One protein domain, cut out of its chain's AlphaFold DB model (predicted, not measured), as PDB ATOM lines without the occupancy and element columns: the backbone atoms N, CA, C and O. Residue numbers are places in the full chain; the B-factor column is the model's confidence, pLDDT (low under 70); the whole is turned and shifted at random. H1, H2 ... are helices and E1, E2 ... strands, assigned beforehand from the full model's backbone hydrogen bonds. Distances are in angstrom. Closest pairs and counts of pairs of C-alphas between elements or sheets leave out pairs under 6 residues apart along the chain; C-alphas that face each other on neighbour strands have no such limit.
ATOM      1  N   ASP A  13     111.164  92.316 151.868       82.06
ATOM      2  CA  ASP A  13     112.221  91.896 152.793       82.06
ATOM      3  C   ASP A  13     112.496  90.385 152.782       82.06
ATOM      4  O   ASP A  13     113.555  89.956 153.238       82.06
ATOM      5  N   GLU A  14     111.583  89.570 152.244       84.81
ATOM      6  CA  GLU A  14     111.772  88.118 152.120       84.81
ATOM      7  C   GLU A  14     112.657  87.726 150.933       84.81
ATOM      8  O   GLU A  14     113.101  86.579 150.844       84.81
ATOM      9  N   PHE A  15     112.931  88.658 150.019       88.44
ATOM     10  CA  PHE A  15     113.759  88.388 148.853       88.44
ATOM     11  C   PHE A  15     115.251  88.464 149.191       88.44
ATOM     12  O   PHE A  15     115.722  89.370 149.886       88.44
ATOM     13  N   GLU A  16     116.016  87.527 148.627       91.88
ATOM     14  CA  GLU A  16     117.475  87.620 148.592       91.88
ATOM     15  C   GLU A  16     117.897  88.918 147.883       91.88
ATOM     16  O   GLU A  16     117.194  89.429 147.006       91.88
ATOM     17  N   ARG A  17     119.057  89.464 148.262       92.12
ATOM     18  CA  ARG A  17     119.577  90.714 147.695       92.12
ATOM     19  C   ARG A  17     120.792  90.447 146.827       92.12
ATOM     20  O   ARG A  17     121.670  89.672 147.208       92.12
ATOM     21  N   CYS A  18     120.853  91.109 145.676       93.38
ATOM     22  CA  CYS A  18     122.001  91.008 144.789       93.38
ATOM     23  C   CYS A  18     123.220  91.655 145.464       93.38
ATOM     24  O   CYS A  18     123.114  92.803 145.902       93.38
ATOM     25  N   PRO A  19     124.372  90.966 145.552       91.81
ATOM     26  CA  PRO A  19     125.577  91.526 146.165       91.81
ATOM     27  C   PRO A  19     126.129  92.756 145.439       91.81
ATOM     28  O   PRO A  19     126.772  93.588 146.069       91.81
ATOM     29  N   GLU A  20     125.898  92.854 144.128       92.19
ATOM     30  CA  GLU A  20     126.430  93.923 143.281       92.19
ATOM     31  C   GLU A  20     125.554  95.178 143.336       92.19
ATOM     32  O   GLU A  20     126.041  96.270 143.607       92.19
ATOM     33  N   HIS A  21     124.241  95.006 143.159       90.38
ATOM     34  CA  HIS A  21     123.303  96.121 143.003       90.38
ATOM     35  C   HIS A  21     122.451  96.404 144.247       90.38
ATOM     36  O   HIS A  21     121.725  97.393 144.296       90.38
ATOM     37  N   GLY A  22     122.434  95.499 145.231       90.88
ATOM     38  CA  GLY A  22     121.496  95.551 146.358       90.88
ATOM     39  C   GLY A  22     120.027  95.294 145.978       90.88
ATOM     40  O   GLY A  22     119.169  95.340 146.861       90.88
ATOM     41  N   CYS A  23     119.764  95.006 144.695       93.00
ATOM     42  CA  CYS A  23     118.457  94.744 144.082       93.00
ATOM     43  C   CYS A  23     117.777  93.487 144.664       93.00
ATOM     44  O   CYS A  23     118.450  92.611 145.216       93.00
ATOM     45  N   ILE A  24     116.462  93.343 144.471       93.69
ATOM     46  CA  ILE A  24     115.748  92.064 144.652       93.69
ATOM     47  C   ILE A  24     116.326  90.990 143.724       93.69
ATOM     48  O   ILE A  24     116.505  91.225 142.529       93.69
ATOM     49  N   VAL A  25     116.556  89.792 144.261       94.50
ATOM     50  CA  VAL A  25     116.877  88.590 143.488       94.50
ATOM     51  C   VAL A  25     115.678  87.650 143.486       94.50
ATOM     52  O   VAL A  25     115.170  87.259 144.536       94.50
ATOM     53  N   MET A  26     115.241  87.260 142.290       93.31
ATOM     54  CA  MET A  26     114.143  86.323 142.084       93.31
ATOM     55  C   MET A  26     114.671  84.913 141.845       93.31
ATOM     56  O   MET A  26     115.558  84.700 141.019       93.31
ATOM     57  N   ARG A  27     114.068  83.925 142.509       92.19
ATOM     58  CA  ARG A  27     114.237  82.506 142.185       92.19
ATOM     59  C   ARG A  27     112.880  81.814 142.233       92.19
ATOM     60  O   ARG A  27     112.315  81.634 143.305       92.19
ATOM     61  N   VAL A  28     112.366  81.439 141.065       89.44
ATOM     62  CA  VAL A  28     110.976  80.972 140.913       89.44
ATOM     63  C   VAL A  28     110.763  79.504 141.301       89.44
ATOM     64  O   VAL A  28     109.705  79.156 141.817       89.44
ATOM     65  N   VAL A  29     111.778  78.654 141.116       86.56
ATOM     66  CA  VAL A  29     111.809  77.246 141.554       86.56
ATOM     67  C   VAL A  29     113.197  76.890 142.092       86.56
ATOM     68  O   VAL A  29     114.159  77.624 141.869       86.56
ATOM     69  N   ALA A  30     113.334  75.781 142.823       86.44
ATOM     70  CA  ALA A  30     114.574  75.446 143.535       86.44
ATOM     71  C   ALA A  30     115.784  75.260 142.599       86.44
ATOM     72  O   ALA A  30     116.907  75.619 142.954       86.44
ATOM     73  N   GLU A  31     115.539  74.720 141.409       89.06
ATOM     74  CA  GLU A  31     116.501  74.468 140.340       89.06
ATOM     75  C   GLU A  31     116.748  75.678 139.424       89.06
ATOM     76  O   GLU A  31     117.659  75.637 138.591       89.06
ATOM     77  N   ALA A  32     115.958  76.750 139.556       89.44
ATOM     78  CA  ALA A  32     116.131  77.942 138.741       89.44
ATOM     79  C   ALA A  32     117.385  78.715 139.147       89.44
ATOM     80  O   ALA A  32     117.733  78.818 140.329       89.44
ATOM     81  N   LYS A  33     118.051  79.306 138.151       91.81
ATOM     82  CA  LYS A  33     119.109  80.280 138.423       91.81
ATOM     83  C   LYS A  33     118.470  81.533 139.039       91.81
ATOM     84  O   LYS A  33     117.451  81.979 138.519       91.81
ATOM     85  N   PRO A  34     119.036  82.097 140.120       93.19
ATOM     86  CA  PRO A  34     118.581  83.379 140.641       93.19
ATOM     87  C   PRO A  34     118.798  84.491 139.607       93.19
ATOM     88  O   PRO A  34     119.811  84.479 138.908       93.19
ATOM     89  N   VAL A  35     117.884  85.457 139.546       96.31
ATOM     90  CA  VAL A  35     117.928  86.590 138.609       96.31
ATOM     91  C   VAL A  35     117.868  87.903 139.389       96.31
ATOM     92  O   VAL A  35     116.942  88.091 140.177       96.31
ATOM     93  N   CYS A  36     118.840  88.809 139.203       96.44
ATOM     94  CA  CYS A  36     118.755  90.165 139.765       96.44
ATOM     95  C   CYS A  36     117.739  90.984 138.977       96.44
ATOM     96  O   CYS A  36     117.762  91.016 137.748       96.44
ATOM     97  N   LEU A  37     116.887  91.700 139.706       96.19
ATOM     98  CA  LEU A  37     115.907  92.608 139.132       96.19
ATOM     99  C   LEU A  37     116.552  93.690 138.256       96.19
ATOM    100  O   LEU A  37     116.024  93.985 137.190       96.19
ATOM    101  N   LEU A  38     117.668  94.281 138.694       96.44
ATOM    102  CA  LEU A  38     118.315  95.361 137.949       96.44
ATOM    103  C   LEU A  38     118.954  94.858 136.647       96.44
ATOM    104  O   LEU A  38     118.818  95.517 135.623       96.44
ATOM    105  N   ASP A  39     119.575  93.677 136.657       97.25
ATOM    106  CA  ASP A  39     120.133  93.064 135.442       97.25
ATOM    107  C   ASP A  39     119.020  92.762 134.436       97.25
ATOM    108  O   ASP A  39     119.102  93.150 133.274       97.25
ATOM    109  N   TRP A  40     117.929  92.150 134.908       97.44
ATOM    110  CA  TRP A  40     116.762  91.865 134.077       97.44
ATOM    111  C   TRP A  40     116.134  93.141 133.502       97.44
ATOM    112  O   TRP A  40     115.772  93.170 132.326       97.44
ATOM    113  N   LEU A  41     116.030  94.213 134.291       97.38
ATOM    114  CA  LEU A  41     115.562  95.508 133.798       97.38
ATOM    115  C   LEU A  41     116.504  96.087 132.744       97.38
ATOM    116  O   LEU A  41     116.025  96.524 131.703       97.38
ATOM    117  N   ASN A  42     117.818  96.058 132.968       97.25
ATOM    118  CA  ASN A  42     118.789  96.548 131.992       97.25
ATOM    119  C   ASN A  42     118.693  95.785 130.666       97.25
ATOM    120  O   ASN A  42     118.625  96.404 129.608       97.25
ATOM    121  N   GLU A  43     118.592  94.457 130.705       97.06
ATOM    122  CA  GLU A  43     118.439  93.636 129.497       97.06
ATOM    123  C   GLU A  43     117.162  93.966 128.704       97.06
ATOM    124  O   GLU A  43     117.163  93.927 127.468       97.06
ATOM    125  N   ASN A  44     116.065  94.280 129.400       97.38
ATOM    126  CA  ASN A  44     114.757  94.475 128.777       97.38
ATOM    127  C   ASN A  44     114.417  95.939 128.466       97.38
ATOM    128  O   ASN A  44     113.587  96.170 127.586       97.38
ATOM    129  N   ALA A  45     115.023  96.908 129.152       97.56
ATOM    130  CA  ALA A  45     114.616  98.309 129.096       97.56
ATOM    131  C   ALA A  45     115.737  99.301 128.774       97.56
ATOM    132  O   ALA A  45     115.421 100.352 128.223       97.56
ATOM    133  N   ALA A  46     117.009  99.009 129.068       96.00
ATOM    134  CA  ALA A  46     118.080  99.979 128.823       96.00
ATOM    135  C   ALA A  46     118.204 100.311 127.327       96.00
ATOM    136  O   ALA A  46     118.116  99.420 126.477       96.00
ATOM    137  N   GLU A  47     118.399 101.597 127.019       95.38
ATOM    138  CA  GLU A  47     118.533 102.145 125.660       95.38
ATOM    139  C   GLU A  47     117.318 101.909 124.745       95.38
ATOM    140  O   GLU A  47     117.397 102.102 123.529       95.38
ATOM    141  N   ARG A  48     116.179 101.478 125.300       97.06
ATOM    142  CA  ARG A  48     114.950 101.253 124.535       97.06
ATOM    143  C   ARG A  48     114.157 102.531 124.362       97.06
ATOM    144  O   ARG A  48     114.166 103.409 125.223       97.06
ATOM    145  N   MET A  49     113.417 102.580 123.261       97.31
ATOM    146  CA  MET A  49     112.556 103.709 122.939       97.31
ATOM    147  C   MET A  49     111.140 103.476 123.453       97.31
ATOM    148  O   MET A  49     110.607 102.368 123.364       97.31
ATOM    149  N   VAL A  50     110.504 104.534 123.944       97.06
ATOM    150  CA  VAL A  50     109.085 104.541 124.282       97.06
ATOM    151  C   VAL A  50     108.264 104.463 123.005       97.06
ATOM    152  O   VAL A  50     108.377 105.312 122.121       97.06
ATOM    153  N   ARG A  51     107.405 103.449 122.922       97.75
ATOM    154  CA  ARG A  51     106.535 103.214 121.772       97.75
ATOM    155  C   ARG A  51     105.076 103.547 122.033       97.75
ATOM    156  O   ARG A  51     104.376 103.906 121.089       97.75
ATOM    157  N   ASP A  52     104.625 103.385 123.268       96.56
ATOM    158  CA  ASP A  52     103.247 103.658 123.663       96.56
ATOM    159  C   ASP A  52     103.173 104.010 125.156       96.56
ATOM    160  O   ASP A  52     104.098 103.729 125.926       96.56
ATOM    161  N   VAL A  53     102.074 104.634 125.568       94.19
ATOM    162  CA  VAL A  53     101.822 105.039 126.952       94.19
ATOM    163  C   VAL A  53     100.427 104.609 127.388       94.19
ATOM    164  O   VAL A  53      99.421 104.876 126.737       94.19
ATOM    165  N   ILE A  54     100.350 103.970 128.551       91.62
ATOM    166  CA  ILE A  54      99.088 103.744 129.246       91.62
ATOM    167  C   ILE A  54      98.888 104.932 130.178       91.62
ATOM    168  O   ILE A  54      99.649 105.126 131.127       91.62
ATOM    169  N   LEU A  55      97.869 105.737 129.894       89.44
ATOM    170  CA  LEU A  55      97.507 106.874 130.734       89.44
ATOM    171  C   LEU A  55      96.863 106.400 132.038       89.44
ATOM    172  O   LEU A  55      96.246 105.334 132.100       89.44
ATOM    173  N   ARG A  56      96.976 107.222 133.083       82.62
ATOM    174  CA  ARG A  56      96.327 106.951 134.366       82.62
ATOM    175  C   ARG A  56      94.810 106.883 134.167       82.62
ATOM    176  O   ARG A  56      94.201 107.830 133.671       82.62
ATOM    177  N   GLY A  57      94.207 105.768 134.563       76.31
ATOM    178  CA  GLY A  57      92.755 105.598 134.537       76.31
ATOM    179  C   GLY A  57      92.078 106.158 135.790       76.31
ATOM    180  O   GLY A  57      92.688 106.862 136.596       76.31
ATOM    181  N   GLN A  58      90.787 105.861 135.951       69.75
ATOM    182  CA  GLN A  58      89.995 106.318 137.105       69.75
ATOM    183  C   GLN A  58      89.868 105.262 138.214       69.75
ATOM    184  O   GLN A  58      89.348 105.565 139.288       69.75
ATOM    185  N   GLY A  59      90.320 104.029 137.973       64.31
ATOM    186  CA  GLY A  59      90.357 102.961 138.961       64.31
ATOM    187  C   GLY A  59      91.547 103.068 139.916       64.31
ATOM    188  O   GLY A  59      92.612 103.569 139.566       64.31
ATOM    189  N   GLU A  60      91.383 102.520 141.122       51.50
ATOM    190  CA  GLU A  60      92.429 102.428 142.159       51.50
ATOM    191  C   GLU A  60      93.701 101.699 141.677       51.50
ATOM    192  O   GLU A  60      94.787 101.931 142.201       51.50
ATOM    193  N   TYR A  61      93.570 100.864 140.643       57.81
ATOM    194  CA  TYR A  61      94.644 100.046 140.076       57.81
ATOM    195  C   TYR A  61      95.073 100.474 138.666       57.81
ATOM    196  O   TYR A  61      95.903  99.798 138.059       57.81
ATOM    197  N   ASP A  62      94.549 101.587 138.147       72.31
ATOM    198  CA  ASP A  62      94.888 102.076 136.808       72.31
ATOM    199  C   ASP A  62      96.165 102.926 136.860       72.31
ATOM    200  O   ASP A  62      96.158 104.139 136.614       72.31
ATOM    201  N   LEU A  63      97.274 102.291 137.249       82.69
ATOM    202  CA  LEU A  63      98.580 102.935 137.219       82.69
ATOM    203  C   LEU A  63      98.985 103.220 135.766       82.69
ATOM    204  O   LEU A  63      98.810 102.354 134.905       82.69
ATOM    205  N   PRO A  64      99.547 104.409 135.485       91.44
ATOM    206  CA  PRO A  64     100.105 104.680 134.175       91.44
ATOM    207  C   PRO A  64     101.303 103.765 133.907       91.44
ATOM    208  O   PRO A  64     101.972 103.294 134.830       91.44
ATOM    209  N   ALA A  65     101.602 103.536 132.637       93.75
ATOM    210  CA  ALA A  65     102.759 102.753 132.235       93.75
ATOM    211  C   ALA A  65     103.357 103.268 130.931       93.75
ATOM    212  O   ALA A  65     102.674 103.879 130.113       93.75
ATOM    213  N   VAL A  66     104.634 102.974 130.736       95.94
ATOM    214  CA  VAL A  66     105.347 103.203 129.481       95.94
ATOM    215  C   VAL A  66     105.593 101.853 128.825       95.94
ATOM    216  O   VAL A  66     106.036 100.919 129.491       95.94
ATOM    217  N   ILE A  67     105.298 101.738 127.534       97.12
ATOM    218  CA  ILE A  67     105.556 100.541 126.735       97.12
ATOM    219  C   ILE A  67     106.722 100.844 125.802       97.12
ATOM    220  O   ILE A  67     106.695 101.818 125.051       97.12
ATOM    221  N   LEU A  68     107.745 100.000 125.853       98.00
ATOM    222  CA  LEU A  68     108.966 100.132 125.066       98.00
ATOM    223  C   LEU A  68     108.833  99.448 123.695       98.00
ATOM    224  O   LEU A  68     107.909  98.668 123.459       98.00
ATOM    225  N   ASP A  69     109.766  99.719 122.780       97.62
ATOM    226  CA  ASP A  69     109.762  99.199 121.401       97.62
ATOM    227  C   ASP A  69     109.711  97.665 121.279       97.62
ATOM    228  O   ASP A  69     109.189  97.130 120.298       97.62
ATOM    229  N   ASN A  70     110.193  96.952 122.293       97.12
ATOM    230  CA  ASN A  70     110.174  95.496 122.391       97.12
ATOM    231  C   ASN A  70     108.906  94.952 123.075       97.12
ATOM    232  O   ASN A  70     108.797  93.746 123.290       97.12
ATOM    233  N   GLY A  71     107.960  95.826 123.426       96.00
ATOM    234  CA  GLY A  71     106.736  95.495 124.152       96.00
ATOM    235  C   GLY A  71     106.910  95.380 125.669       96.00
ATOM    236  O   GLY A  71     105.955  95.002 126.349       96.00
ATOM    237  N   PHE A  72     108.090  95.687 126.215       96.88
ATOM    238  CA  PHE A  72     108.318  95.677 127.657       96.88
ATOM    239  C   PHE A  72     107.585  96.837 128.337       96.88
ATOM    240  O   PHE A  72     107.592  97.962 127.839       96.88
ATOM    241  N   LEU A  73     106.951  96.562 129.476       95.38
ATOM    242  CA  LEU A  73     106.125  97.526 130.202       95.38
ATOM    243  C   LEU A  73     106.848  98.014 131.462       95.38
ATOM    244  O   LEU A  73     107.212  97.215 132.325       95.38
ATOM    245  N   LEU A  74     106.979  99.332 131.597       96.75
ATOM    246  CA  LEU A  74     107.462 100.013 132.794       96.75
ATOM    247  C   LEU A  74     106.264 100.574 133.583       96.75
ATOM    248  O   LEU A  74     105.647 101.546 133.138       96.75
ATOM    249  N   PRO A  75     105.903  99.989 134.741       94.50
ATOM    250  CA  PRO A  75     104.752 100.427 135.526       94.50
ATOM    251  C   PRO A  75     105.104 101.694 136.309       94.50
ATOM    252  O   PRO A  75     105.899 101.647 137.247       94.50
ATOM    253  N   VAL A  76     104.521 102.834 135.947       93.81
ATOM    254  CA  VAL A  76     104.883 104.138 136.512       93.81
ATOM    255  C   VAL A  76     104.069 104.413 137.772       93.81
ATOM    256  O   VAL A  76     102.863 104.652 137.740       93.81
ATOM    257  N   LYS A  77     104.752 104.457 138.916       91.06
ATOM    258  CA  LYS A  77     104.161 104.850 140.200       91.06
ATOM    259  C   LYS A  77     104.090 106.369 140.342       91.06
ATOM    260  O   LYS A  77     103.086 106.908 140.815       91.06
ATOM    261  N   ARG A  78     105.158 107.062 139.938       90.81
ATOM    262  CA  ARG A  78     105.292 108.528 139.976       90.81
ATOM    263  C   ARG A  78     106.284 108.984 138.909       90.81
ATOM    264  O   ARG A  78     107.308 108.336 138.745       90.81
ATOM    265  N   ALA A  79     106.031 110.119 138.265       91.38
ATOM    266  CA  ALA A  79     106.997 110.766 137.385       91.38
ATOM    267  C   ALA A  79     107.418 112.125 137.951       91.38
ATOM    268  O   ALA A  79     106.618 112.837 138.563       91.38
ATOM    269  N   VAL A  80     108.691 112.460 137.771       90.19
ATOM    270  CA  VAL A  80     109.275 113.742 138.161       90.19
ATOM    271  C   VAL A  80     109.845 114.389 136.912       90.19
ATOM    272  O   VAL A  80     110.668 113.782 136.237       90.19
ATOM    273  N   ASP A  81     109.390 115.597 136.602       86.31
ATOM    274  CA  ASP A  81     109.993 116.416 135.549       86.31
ATOM    275  C   ASP A  81     111.368 116.895 136.037       86.31
ATOM    276  O   ASP A  81     111.470 117.513 137.102       86.31
ATOM    277  N   VAL A  82     112.424 116.551 135.296       81.94
ATOM    278  CA  VAL A  82     113.820 116.768 135.707       81.94
ATOM    279  C   VAL A  82     114.164 118.259 135.727       81.94
ATOM    280  O   VAL A  82     114.761 118.736 136.691       81.94
ATOM    281  N   VAL A  83     113.710 119.021 134.728       77.50
ATOM    282  CA  VAL A  83     114.033 120.451 134.574       77.50
ATOM    283  C   VAL A  83     113.373 121.296 135.660       77.50
ATOM    284  O   VAL A  83     113.975 122.211 136.221       77.50
ATOM    285  N   THR A  84     112.108 121.013 135.958       77.25
ATOM    286  CA  THR A  84     111.320 121.791 136.922       77.25
ATOM    287  C   THR A  84     111.390 121.227 138.340       77.25
ATOM    288  O   THR A  84     110.960 121.894 139.285       77.25
ATOM    289  N   GLY A  85     111.880 119.995 138.507       77.69
ATOM    290  CA  GLY A  85     111.812 119.243 139.761       77.69
ATOM    291  C   GLY A  85     110.377 118.917 140.195       77.69
ATOM    292  O   GLY A  85     110.144 118.536 141.348       77.69
ATOM    293  N   ASN A  86     109.388 119.098 139.313       80.56
ATOM    294  CA  ASN A  86     107.991 118.887 139.655       80.56
ATOM    295  C   ASN A  86     107.719 117.394 139.851       80.56
ATOM    296  O   ASN A  86     107.658 116.615 138.902       80.56
ATOM    297  N   SER A  87     107.492 117.005 141.106       76.56
ATOM    298  CA  SER A  87     107.206 115.617 141.491       76.56
ATOM    299  C   SER A  87     105.813 115.098 141.109       76.56
ATOM    300  O   SER A  87     105.478 113.955 141.432       76.56
ATOM    301  N   GLN A  88     105.006 115.935 140.453       73.81
ATOM    302  CA  GLN A  88     103.707 115.602 139.871       73.81
ATOM    303  C   GLN A  88     103.766 115.608 138.339       73.81
ATOM    304  O   GLN A  88     102.808 116.013 137.684       73.81
ATOM    305  N   GLY A  89     104.897 115.189 137.766       76.44
ATOM    306  CA  GLY A  89     104.985 114.947 136.333       76.44
ATOM    307  C   GLY A  89     103.925 113.931 135.904       76.44
ATOM    308  O   GLY A  89     103.665 112.949 136.608       76.44
ATOM    309  N   GLU A  90     103.302 114.168 134.755       80.31
ATOM    310  CA  GLU A  90     102.336 113.250 134.158       80.31
ATOM    311  C   GLU A  90     102.909 112.709 132.852       80.31
ATOM    312  O   GLU A  90     103.085 113.447 131.881       80.31
ATOM    313  N   VAL A  91     103.201 111.407 132.839       81.19
ATOM    314  CA  VAL A  91     103.600 110.713 131.614       81.19
ATOM    315  C   VAL A  91     102.403 110.673 130.675       81.19
ATOM    316  O   VAL A  91     101.339 110.169 131.033       81.19
ATOM    317  N   ASN A  92     102.593 111.211 129.478       88.00
ATOM    318  CA  ASN A  92     101.597 111.269 128.417       88.00
ATOM    319  C   ASN A  92     102.280 111.058 127.053       88.00
ATOM    320  O   ASN A  92     103.478 110.801 126.990       88.00
ATOM    321  N   GLU A  93     101.536 111.166 125.954       90.75
ATOM    322  CA  GLU A  93     102.041 110.895 124.598       90.75
ATOM    323  C   GLU A  93     103.216 111.799 124.168       90.75
ATOM    324  O   GLU A  93     103.896 111.498 123.191       90.75
ATOM    325  N   SER A  94     103.518 112.878 124.896       89.50
ATOM    326  CA  SER A  94     104.697 113.710 124.633       89.50
ATOM    327  C   SER A  94     106.029 112.975 124.795       89.50
ATOM    328  O   SER A  94     107.032 113.469 124.288       89.50
ATOM    329  N   VAL A  95     106.058 111.844 125.515       91.56
ATOM    330  CA  VAL A  95     107.276 111.036 125.717       91.56
ATOM    331  C   VAL A  95     107.454 109.932 124.673       91.56
ATOM    332  O   VAL A  95     108.342 109.095 124.811       91.56
ATOM    333  N   LEU A  96     106.600 109.873 123.646       94.50
ATOM    334  CA  LEU A  96     106.787 108.932 122.542       94.50
ATOM    335  C   LEU A  96     108.128 109.192 121.848       94.50
ATOM    336  O   LEU A  96     108.535 110.340 121.674       94.50
ATOM    337  N   ASP A  97     108.805 108.108 121.467       94.69
ATOM    338  CA  ASP A  97     110.149 108.128 120.889       94.69
ATOM    339  C   ASP A  97     111.212 108.772 121.810       94.69
ATOM    340  O   ASP A  97     112.265 109.204 121.343       94.69
ATOM    341  N   TRP A  98     110.974 108.825 123.126       95.12
ATOM    342  CA  TRP A  98     112.020 109.098 124.120       95.12
ATOM    343  C   TRP A  98     112.744 107.802 124.476       95.12
ATOM    344  O   TRP A  98     112.193 106.711 124.337       95.12
ATOM    345  N   ARG A  99     113.981 107.914 124.947       95.25
ATOM    346  CA  ARG A  99     114.861 106.797 125.270       95.25
ATOM    347  C   ARG A  99     114.987 106.605 126.775       95.25
ATOM    348  O   ARG A  99     115.127 107.575 127.513       95.25
ATOM    349  N   VAL A 100     115.007 105.348 127.210       95.31
ATOM    350  CA  VAL A 100     115.493 104.955 128.539       95.31
ATOM    351  C   VAL A 100     117.014 105.086 128.582       95.31
ATOM    352  O   VAL A 100     117.706 104.304 127.931       95.31
ATOM    353  N   THR A 101     117.524 106.053 129.340       93.06
ATOM    354  CA  THR A 101     118.966 106.368 129.408       93.06
ATOM    355  C   THR A 101     119.646 105.792 130.636       93.06
ATOM    356  O   THR A 101     120.799 105.378 130.559       93.06
ATOM    357  N   ASP A 102     118.934 105.719 131.759       92.69
ATOM    358  CA  ASP A 102     119.469 105.151 132.993       92.69
ATOM    359  C   ASP A 102     118.393 104.407 133.791       92.69
ATOM    360  O   ASP A 102     117.197 104.715 133.726       92.69
ATOM    361  N   ILE A 103     118.831 103.405 134.552       95.81
ATOM    362  CA  ILE A 103     117.999 102.588 135.432       95.81
ATOM    363  C   ILE A 103     118.679 102.501 136.796       95.81
ATOM    364  O   ILE A 103     119.723 101.878 136.976       95.81
ATOM    365  N   LEU A 104     118.020 103.073 137.795       93.62
ATOM    366  CA  LEU A 104     118.542 103.227 139.142       93.62
ATOM    367  C   LEU A 104     117.780 102.334 140.115       93.62
ATOM    368  O   LEU A 104     116.547 102.349 140.174       93.62
ATOM    369  N   TYR A 105     118.523 101.617 140.955       93.50
ATOM    370  CA  TYR A 105     117.973 100.982 142.147       93.50
ATOM    371  C   TYR A 105     118.216 101.874 143.365       93.50
ATOM    372  O   TYR A 105     119.354 102.196 143.702       93.50
ATOM    373  N   LEU A 106     117.142 102.278 144.034       91.00
ATOM    374  CA  LEU A 106     117.178 103.185 145.174       91.00
ATOM    375  C   LEU A 106     116.842 102.404 146.439       91.00
ATOM    376  O   LEU A 106     115.754 101.839 146.552       91.00
ATOM    377  N   ARG A 107     117.754 102.406 147.413       84.81
ATOM    378  CA  ARG A 107     117.534 101.783 148.719       84.81
ATOM    379  C   ARG A 107     118.037 102.685 149.840       84.81
ATOM    380  O   ARG A 107     119.199 103.075 149.859       84.81
ATOM    381  N   GLY A 108     117.159 102.974 150.788       78.69
ATOM    382  CA  GLY A 108     117.456 103.639 152.051       78.69
ATOM    383  C   GLY A 108     116.666 103.006 153.194       78.69
ATOM    384  O   GLY A 108     115.862 102.104 152.971       78.69
ATOM    385  N   ASP A 109     116.868 103.501 154.416       71.25
ATOM    386  CA  ASP A 109     116.360 102.874 155.648       71.25
ATOM    387  C   ASP A 109     114.839 102.630 155.670       71.25
ATOM    388  O   ASP A 109     114.382 101.716 156.347       71.25
ATOM    389  N   ASN A 110     114.054 103.424 154.928       68.38
ATOM    390  CA  ASN A 110     112.587 103.331 154.882       68.38
ATOM    391  C   ASN A 110     111.999 103.324 153.460       68.38
ATOM    392  O   ASN A 110     110.780 103.400 153.303       68.38
ATOM    393  N   GLN A 111     112.836 103.320 152.418       77.50
ATOM    394  CA  GLN A 111     112.367 103.364 151.032       77.50
ATOM    395  C   GLN A 111     113.235 102.491 150.139       77.50
ATOM    396  O   GLN A 111     114.456 102.617 150.116       77.50
ATOM    397  N   GLU A 112     112.568 101.644 149.369       88.69
ATOM    398  CA  GLU A 112     113.156 100.827 148.323       88.69
ATOM    399  C   GLU A 112     112.350 101.041 147.039       88.69
ATOM    400  O   GLU A 112     111.115 101.087 147.073       88.69
ATOM    401  N   GLY A 113     113.030 101.231 145.914       92.06
ATOM    402  CA  GLY A 113     112.375 101.517 144.648       92.06
ATOM    403  C   GLY A 113     113.308 101.424 143.455       92.06
ATOM    404  O   GLY A 113     114.525 101.320 143.589       92.06
ATOM    405  N   VAL A 114     112.706 101.485 142.277       95.44
ATOM    406  CA  VAL A 114     113.408 101.562 140.997       95.44
ATOM    407  C   VAL A 114     113.015 102.874 140.344       95.44
ATOM    408  O   VAL A 114     111.838 103.241 140.372       95.44
ATOM    409  N   ALA A 115     113.987 103.575 139.777       95.12
ATOM    410  CA  ALA A 115     113.745 104.735 138.943       95.12
ATOM    411  C   ALA A 115     114.345 104.520 137.551       95.12
ATOM    412  O   ALA A 115     115.359 103.844 137.411       95.12
ATOM    413  N   VAL A 116     113.699 105.078 136.536       95.50
ATOM    414  CA  VAL A 116     114.167 105.079 135.152       95.50
ATOM    415  C   VAL A 116     114.196 106.509 134.659       95.50
ATOM    416  O   VAL A 116     113.217 107.234 134.833       95.50
ATOM    417  N   GLU A 117     115.300 106.907 134.048       94.00
ATOM    418  CA  GLU A 117     115.390 108.182 133.354       94.00
ATOM    419  C   GLU A 117     114.939 108.024 131.899       94.00
ATOM    420  O   GLU A 117     115.346 107.093 131.200       94.00
ATOM    421  N   LEU A 118     114.061 108.931 131.466       93.50
ATOM    422  CA  LEU A 118     113.634 109.085 130.085       93.50
ATOM    423  C   LEU A 118     114.074 110.444 129.554       93.50
ATOM    424  O   LEU A 118     113.646 111.471 130.090       93.50
ATOM    425  N   LEU A 119     114.820 110.436 128.451       92.00
ATOM    426  CA  LEU A 119     115.235 111.635 127.724       92.00
ATOM    427  C   LEU A 119     114.806 111.556 126.250       92.00
ATOM    428  O   LEU A 119     114.712 110.456 125.700       92.00
ATOM    429  N   PRO A 120     114.567 112.689 125.571       90.62
ATOM    430  CA  PRO A 120     114.445 112.730 124.121       90.62
ATOM    431  C   PRO A 120     115.655 112.084 123.436       90.62
ATOM    432  O   PRO A 120     116.777 112.113 123.944       90.62
ATOM    433  N   ASP A 121     115.442 111.501 122.256       84.38
ATOM    434  CA  ASP A 121     116.549 110.911 121.508       84.38
ATOM    435  C   ASP A 121     117.595 111.968 121.117       84.38
ATOM    436  O   ASP A 121     117.262 113.020 120.567       84.38
ATOM    437  N   GLY A 122     118.868 111.669 121.377       78.69
ATOM    438  CA  GLY A 122     119.986 112.573 121.096       78.69
ATOM    439  C   GLY A 122     120.215 113.675 122.135       78.69
ATOM    440  O   GLY A 122     121.073 114.523 121.895       78.69
ATOM    441  N   SER A 123     119.492 113.657 123.257       79.00
ATOM    442  CA  SER A 123     119.725 114.566 124.378       79.00
ATOM    443  C   SER A 123     121.001 114.247 125.158       79.00
ATOM    444  O   SER A 123     121.383 113.082 125.302       79.00
ATOM    445  N   GLU A 124     121.648 115.290 125.680       65.69
ATOM    446  CA  GLU A 124     122.738 115.162 126.655       65.69
ATOM    447  C   GLU A 124     122.145 115.241 128.073       65.69
ATOM    448  O   GLU A 124     121.248 116.044 128.339       65.69
ATOM    449  N   ALA A 125     122.601 114.369 128.979       59.66
ATOM    450  CA  ALA A 125     122.102 114.320 130.354       59.66
ATOM    451  C   ALA A 125     122.252 115.687 131.062       59.66
ATOM    452  O   ALA A 125     123.211 116.414 130.810       59.66
ATOM    453  N   ASP A 126     121.316 116.003 131.962       57.88
ATOM    454  CA  ASP A 126     121.236 117.203 132.819       57.88
ATOM    455  C   ASP A 126     120.824 118.554 132.183       57.88
ATOM    456  O   ASP A 126     120.319 119.407 132.919       57.88
ATOM    457  N   ASP A 127     120.951 118.766 130.866       56.91
ATOM    458  CA  ASP A 127     120.598 120.055 130.220       56.91
ATOM    459  C   ASP A 127     119.266 120.034 129.434       56.91
ATOM    460  O   ASP A 127     118.694 121.089 129.138       56.91
ATOM    461  N   ASP A 128     118.740 118.843 129.134       66.06
ATOM    462  CA  ASP A 128     117.562 118.636 128.286       66.06
ATOM    463  C   ASP A 128     116.293 118.234 129.073       66.06
ATOM    464  O   ASP A 128     116.369 117.700 130.183       66.06
ATOM    465  N   PRO A 129     115.080 118.489 128.529       72.12
ATOM    466  CA  PRO A 129     113.830 118.088 129.170       72.12
ATOM    467  C   PRO A 129     113.778 116.571 129.362       72.12
ATOM    468  O   PRO A 129     113.803 115.829 128.391       72.12
ATOM    469  N   GLY A 130     113.656 116.121 130.611       85.94
ATOM    470  CA  GLY A 130     113.669 114.706 130.977       85.94
ATOM    471  C   GLY A 130     112.621 114.348 132.023       85.94
ATOM    472  O   GLY A 130     112.116 115.212 132.749       85.94
ATOM    473  N   PHE A 131     112.318 113.057 132.132       90.62
ATOM    474  CA  PHE A 131     111.505 112.510 133.215       90.62
ATOM    475  C   PHE A 131     112.271 111.459 134.006       90.62
ATOM    476  O   PHE A 131     112.777 110.494 133.443       90.62
ATOM    477  N   LEU A 132     112.234 111.576 135.332       92.88
ATOM    478  CA  LEU A 132     112.601 110.496 136.236       92.88
ATOM    479  C   LEU A 132     111.337 109.741 136.665       92.88
ATOM    480  O   LEU A 132     110.506 110.244 137.433       92.88
ATOM    481  N   LEU A 133     111.180 108.524 136.155       94.62
ATOM    482  CA  LEU A 133     110.051 107.640 136.409       94.62
ATOM    483  C   LEU A 133     110.348 106.702 137.572       94.62
ATOM    484  O   LEU A 133     111.128 105.770 137.444       94.62
ATOM    485  N   TYR A 134     109.666 106.890 138.694       94.31
ATOM    486  CA  TYR A 134     109.659 105.920 139.783       94.31
ATOM    487  C   TYR A 134     108.687 104.797 139.444       94.31
ATOM    488  O   TYR A 134     107.488 105.037 139.262       94.31
ATOM    489  N   LEU A 135     109.203 103.575 139.387       95.00
ATOM    490  CA  LEU A 135     108.448 102.402 138.982       95.00
ATOM    491  C   LEU A 135     107.802 101.689 140.170       95.00
ATOM    492  O   LEU A 135     108.263 101.771 141.314       95.00
ATOM    493  N   ASP A 136     106.720 100.966 139.896       92.81
ATOM    494  CA  ASP A 136     106.085 100.109 140.889       92.81
ATOM    495  C   ASP A 136     106.867  98.800 141.064       92.81
ATOM    496  O   ASP A 136     106.797  97.879 140.248       92.81
ATOM    497  N   LEU A 137     107.617  98.720 142.165       92.44
ATOM    498  CA  LEU A 137     108.480  97.583 142.476       92.44
ATOM    499  C   LEU A 137     107.708  96.269 142.662       92.44
ATOM    500  O   LEU A 137     108.248  95.207 142.358       92.44
ATOM    501  N   GLN A 138     106.452  96.304 143.116       89.50
ATOM    502  CA  GLN A 138     105.669  95.077 143.264       89.50
ATOM    503  C   GLN A 138     105.239  94.535 141.903       89.50
ATOM    504  O   GLN A 138     105.334  93.330 141.669       89.50
ATOM    505  N   ILE A 139     104.801  95.412 140.995       91.38
ATOM    506  CA  ILE A 139     104.469  95.014 139.622       91.38
ATOM    507  C   ILE A 139     105.723  94.523 138.900       91.38
ATOM    508  O   ILE A 139     105.676  93.468 138.275       91.38
ATOM    509  N   LEU A 140     106.861  95.207 139.037       94.06
ATOM    510  CA  LEU A 140     108.129  94.742 138.466       94.06
ATOM    511  C   LEU A 140     108.531  93.357 138.986       94.06
ATOM    512  O   LEU A 140     108.912  92.489 138.205       94.06
ATOM    513  N   THR A 141     108.391  93.127 140.293       93.00
ATOM    514  CA  THR A 141     108.668  91.822 140.912       93.00
ATOM    515  C   THR A 141     107.740  90.735 140.360       93.00
ATOM    516  O   THR A 141     108.195  89.629 140.071       93.00
ATOM    517  N   TYR A 142     106.458  91.053 140.156       91.31
ATOM    518  CA  TYR A 142     105.502  90.149 139.516       91.31
ATOM    519  C   TYR A 142     105.876  89.837 138.062       91.31
ATOM    520  O   TYR A 142     105.854  88.675 137.667       91.31
ATOM    521  N   LEU A 143     106.239  90.851 137.271       93.44
ATOM    522  CA  LEU A 143     106.627  90.680 135.868       93.44
ATOM    523  C   LEU A 143     107.894  89.828 135.735       93.44
ATOM    524  O   LEU A 143     107.941  88.941 134.888       93.44
ATOM    525  N   LEU A 144     108.885  90.044 136.606       94.94
ATOM    526  CA  LEU A 144     110.075  89.200 136.684       94.94
ATOM    527  C   LEU A 144     109.704  87.757 137.046       94.94
ATOM    528  O   LEU A 144     110.168  86.821 136.399       94.94
ATOM    529  N   PHE A 145     108.842  87.563 138.049       93.25
ATOM    530  CA  PHE A 145     108.360  86.229 138.402       93.25
ATOM    531  C   PHE A 145     107.684  85.534 137.209       93.25
ATOM    532  O   PHE A 145     108.047  84.406 136.885       93.25
ATOM    533  N   ASP A 146     106.734  86.199 136.547       92.62
ATOM    534  CA  ASP A 146     105.988  85.661 135.404       92.62
ATOM    535  C   ASP A 146     106.911  85.333 134.216       92.62
ATOM    536  O   ASP A 146     106.793  84.268 133.608       92.62
ATOM    537  N   ALA A 147     107.888  86.196 133.922       93.12
ATOM    538  CA  ALA A 147     108.876  85.952 132.874       93.12
ATOM    539  C   ALA A 147     109.758  84.727 133.173       93.12
ATOM    540  O   ALA A 147     110.051  83.937 132.271       93.12
ATOM    541  N   GLU A 148     110.175  84.548 134.428       93.56
ATOM    542  CA  GLU A 148     111.037  83.435 134.823       93.56
ATOM    543  C   GLU A 148     110.273  82.116 134.981       93.56
ATOM    544  O   GLU A 148     110.770  81.081 134.535       93.56
ATOM    545  N   ILE A 149     109.066  82.110 135.560       91.75
ATOM    546  CA  ILE A 149     108.303  80.869 135.781       91.75
ATOM    547  C   ILE A 149     107.890  80.211 134.463       91.75
ATOM    548  O   ILE A 149     107.975  78.990 134.348       91.75
ATOM    549  N   ARG A 150     107.568  80.999 133.425       90.94
ATOM    550  CA  ARG A 150     107.213  80.492 132.083       90.94
ATOM    551  C   ARG A 150     108.331  79.701 131.400       90.94
ATOM    552  O   ARG A 150     108.069  78.949 130.466       90.94
ATOM    553  N   LYS A 151     109.583  79.842 131.853       91.44
ATOM    554  CA  LYS A 151     110.715  79.024 131.374       91.44
ATOM    555  C   LYS A 151     110.656  77.582 131.893       91.44
ATOM    556  O   LYS A 151     111.341  76.719 131.348       91.44
TER     557      LYS A 151
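AT A GLANCE: This is residues 13 to 151 of the 154 residues of an uncharacterized protein of Bellilinea caldifistulae (UniProt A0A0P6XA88). What is the main picture? One strongly twisted sheet of six strands is folded back on itself, E2 and E3 facing E7, E6 and E5 with E4 as the hinge, and H1 and H2 pack on one face. E1 packs on both helices, away from the sheet. What are its parts and size? The 139 printed residues, under half in named elements, hold E1 H1 E2 E3 E4 E5 E6 E7 H2 in chain order, a mixed class; the antiparallel sheet runs E2 E3 E4 E7 E6 E5. The whole is compact, with a radius of gyration of the C-alphas of 15.2 A and spans of 45 by 30 by 29 A.

HOW THE PARTS SIT: What comes first? E1, residues 24 to 26, pairs with no named strand; its closest C-alphas to H1, residues 37 to 45, are Ile 24 and Leu 37, 5.5 A. How do the strands pair? E2 (50 to 54), E3 (65 to 68) and E4 (73 to 81) form a meander, each strand the antiparallel neighbour of the one before, with N 54 and O 65 at 2.8 A and N 74 and O 66 at 2.8 A. E5 (98 to 108), E6 (111 to 120) and E7 (131 to 135) form another, with N 106 and O 113 at 2.8 A and N 133 and O 116 at 2.7 A. E4 to E7 form a Greek key, its first strand the antiparallel neighbour of its fourth, with N 80 and O 132 at 2.9 A. Where are the helices? H1 and H2, residues 137 to 149, are on the same face at heights over the sheet of 8.2 A and 10.6 A, and in both every O i to N i+4 pair is within hydrogen-bond range. They only just touch, with 3 pairs of C-alphas within 8 A, made by residues 141 to 144 of H2 alone, Leu 37 and Leu 144 closest at 7.2 A, about perpendicular at 81 degrees.

IN THESE COORDINATES: Where are the anchors? E1 begins at C-alpha 24, (115.748, 92.064, 144.652), and H2 ends at C-alpha 149, (108.303, 80.869, 135.781). Which elements are long? From first to last C-alpha E5 measures 29.0 A, E6 28.6 A, E4 20.0 A and H2 18.0 A.

THE WHOLE: Is it continuous? The printed part has no cut; the link from E4 to E5, 16 residues, is long. Where is confidence low? Residues 58 to 61, 110 and 124 to 128 are under 70 in pLDDT.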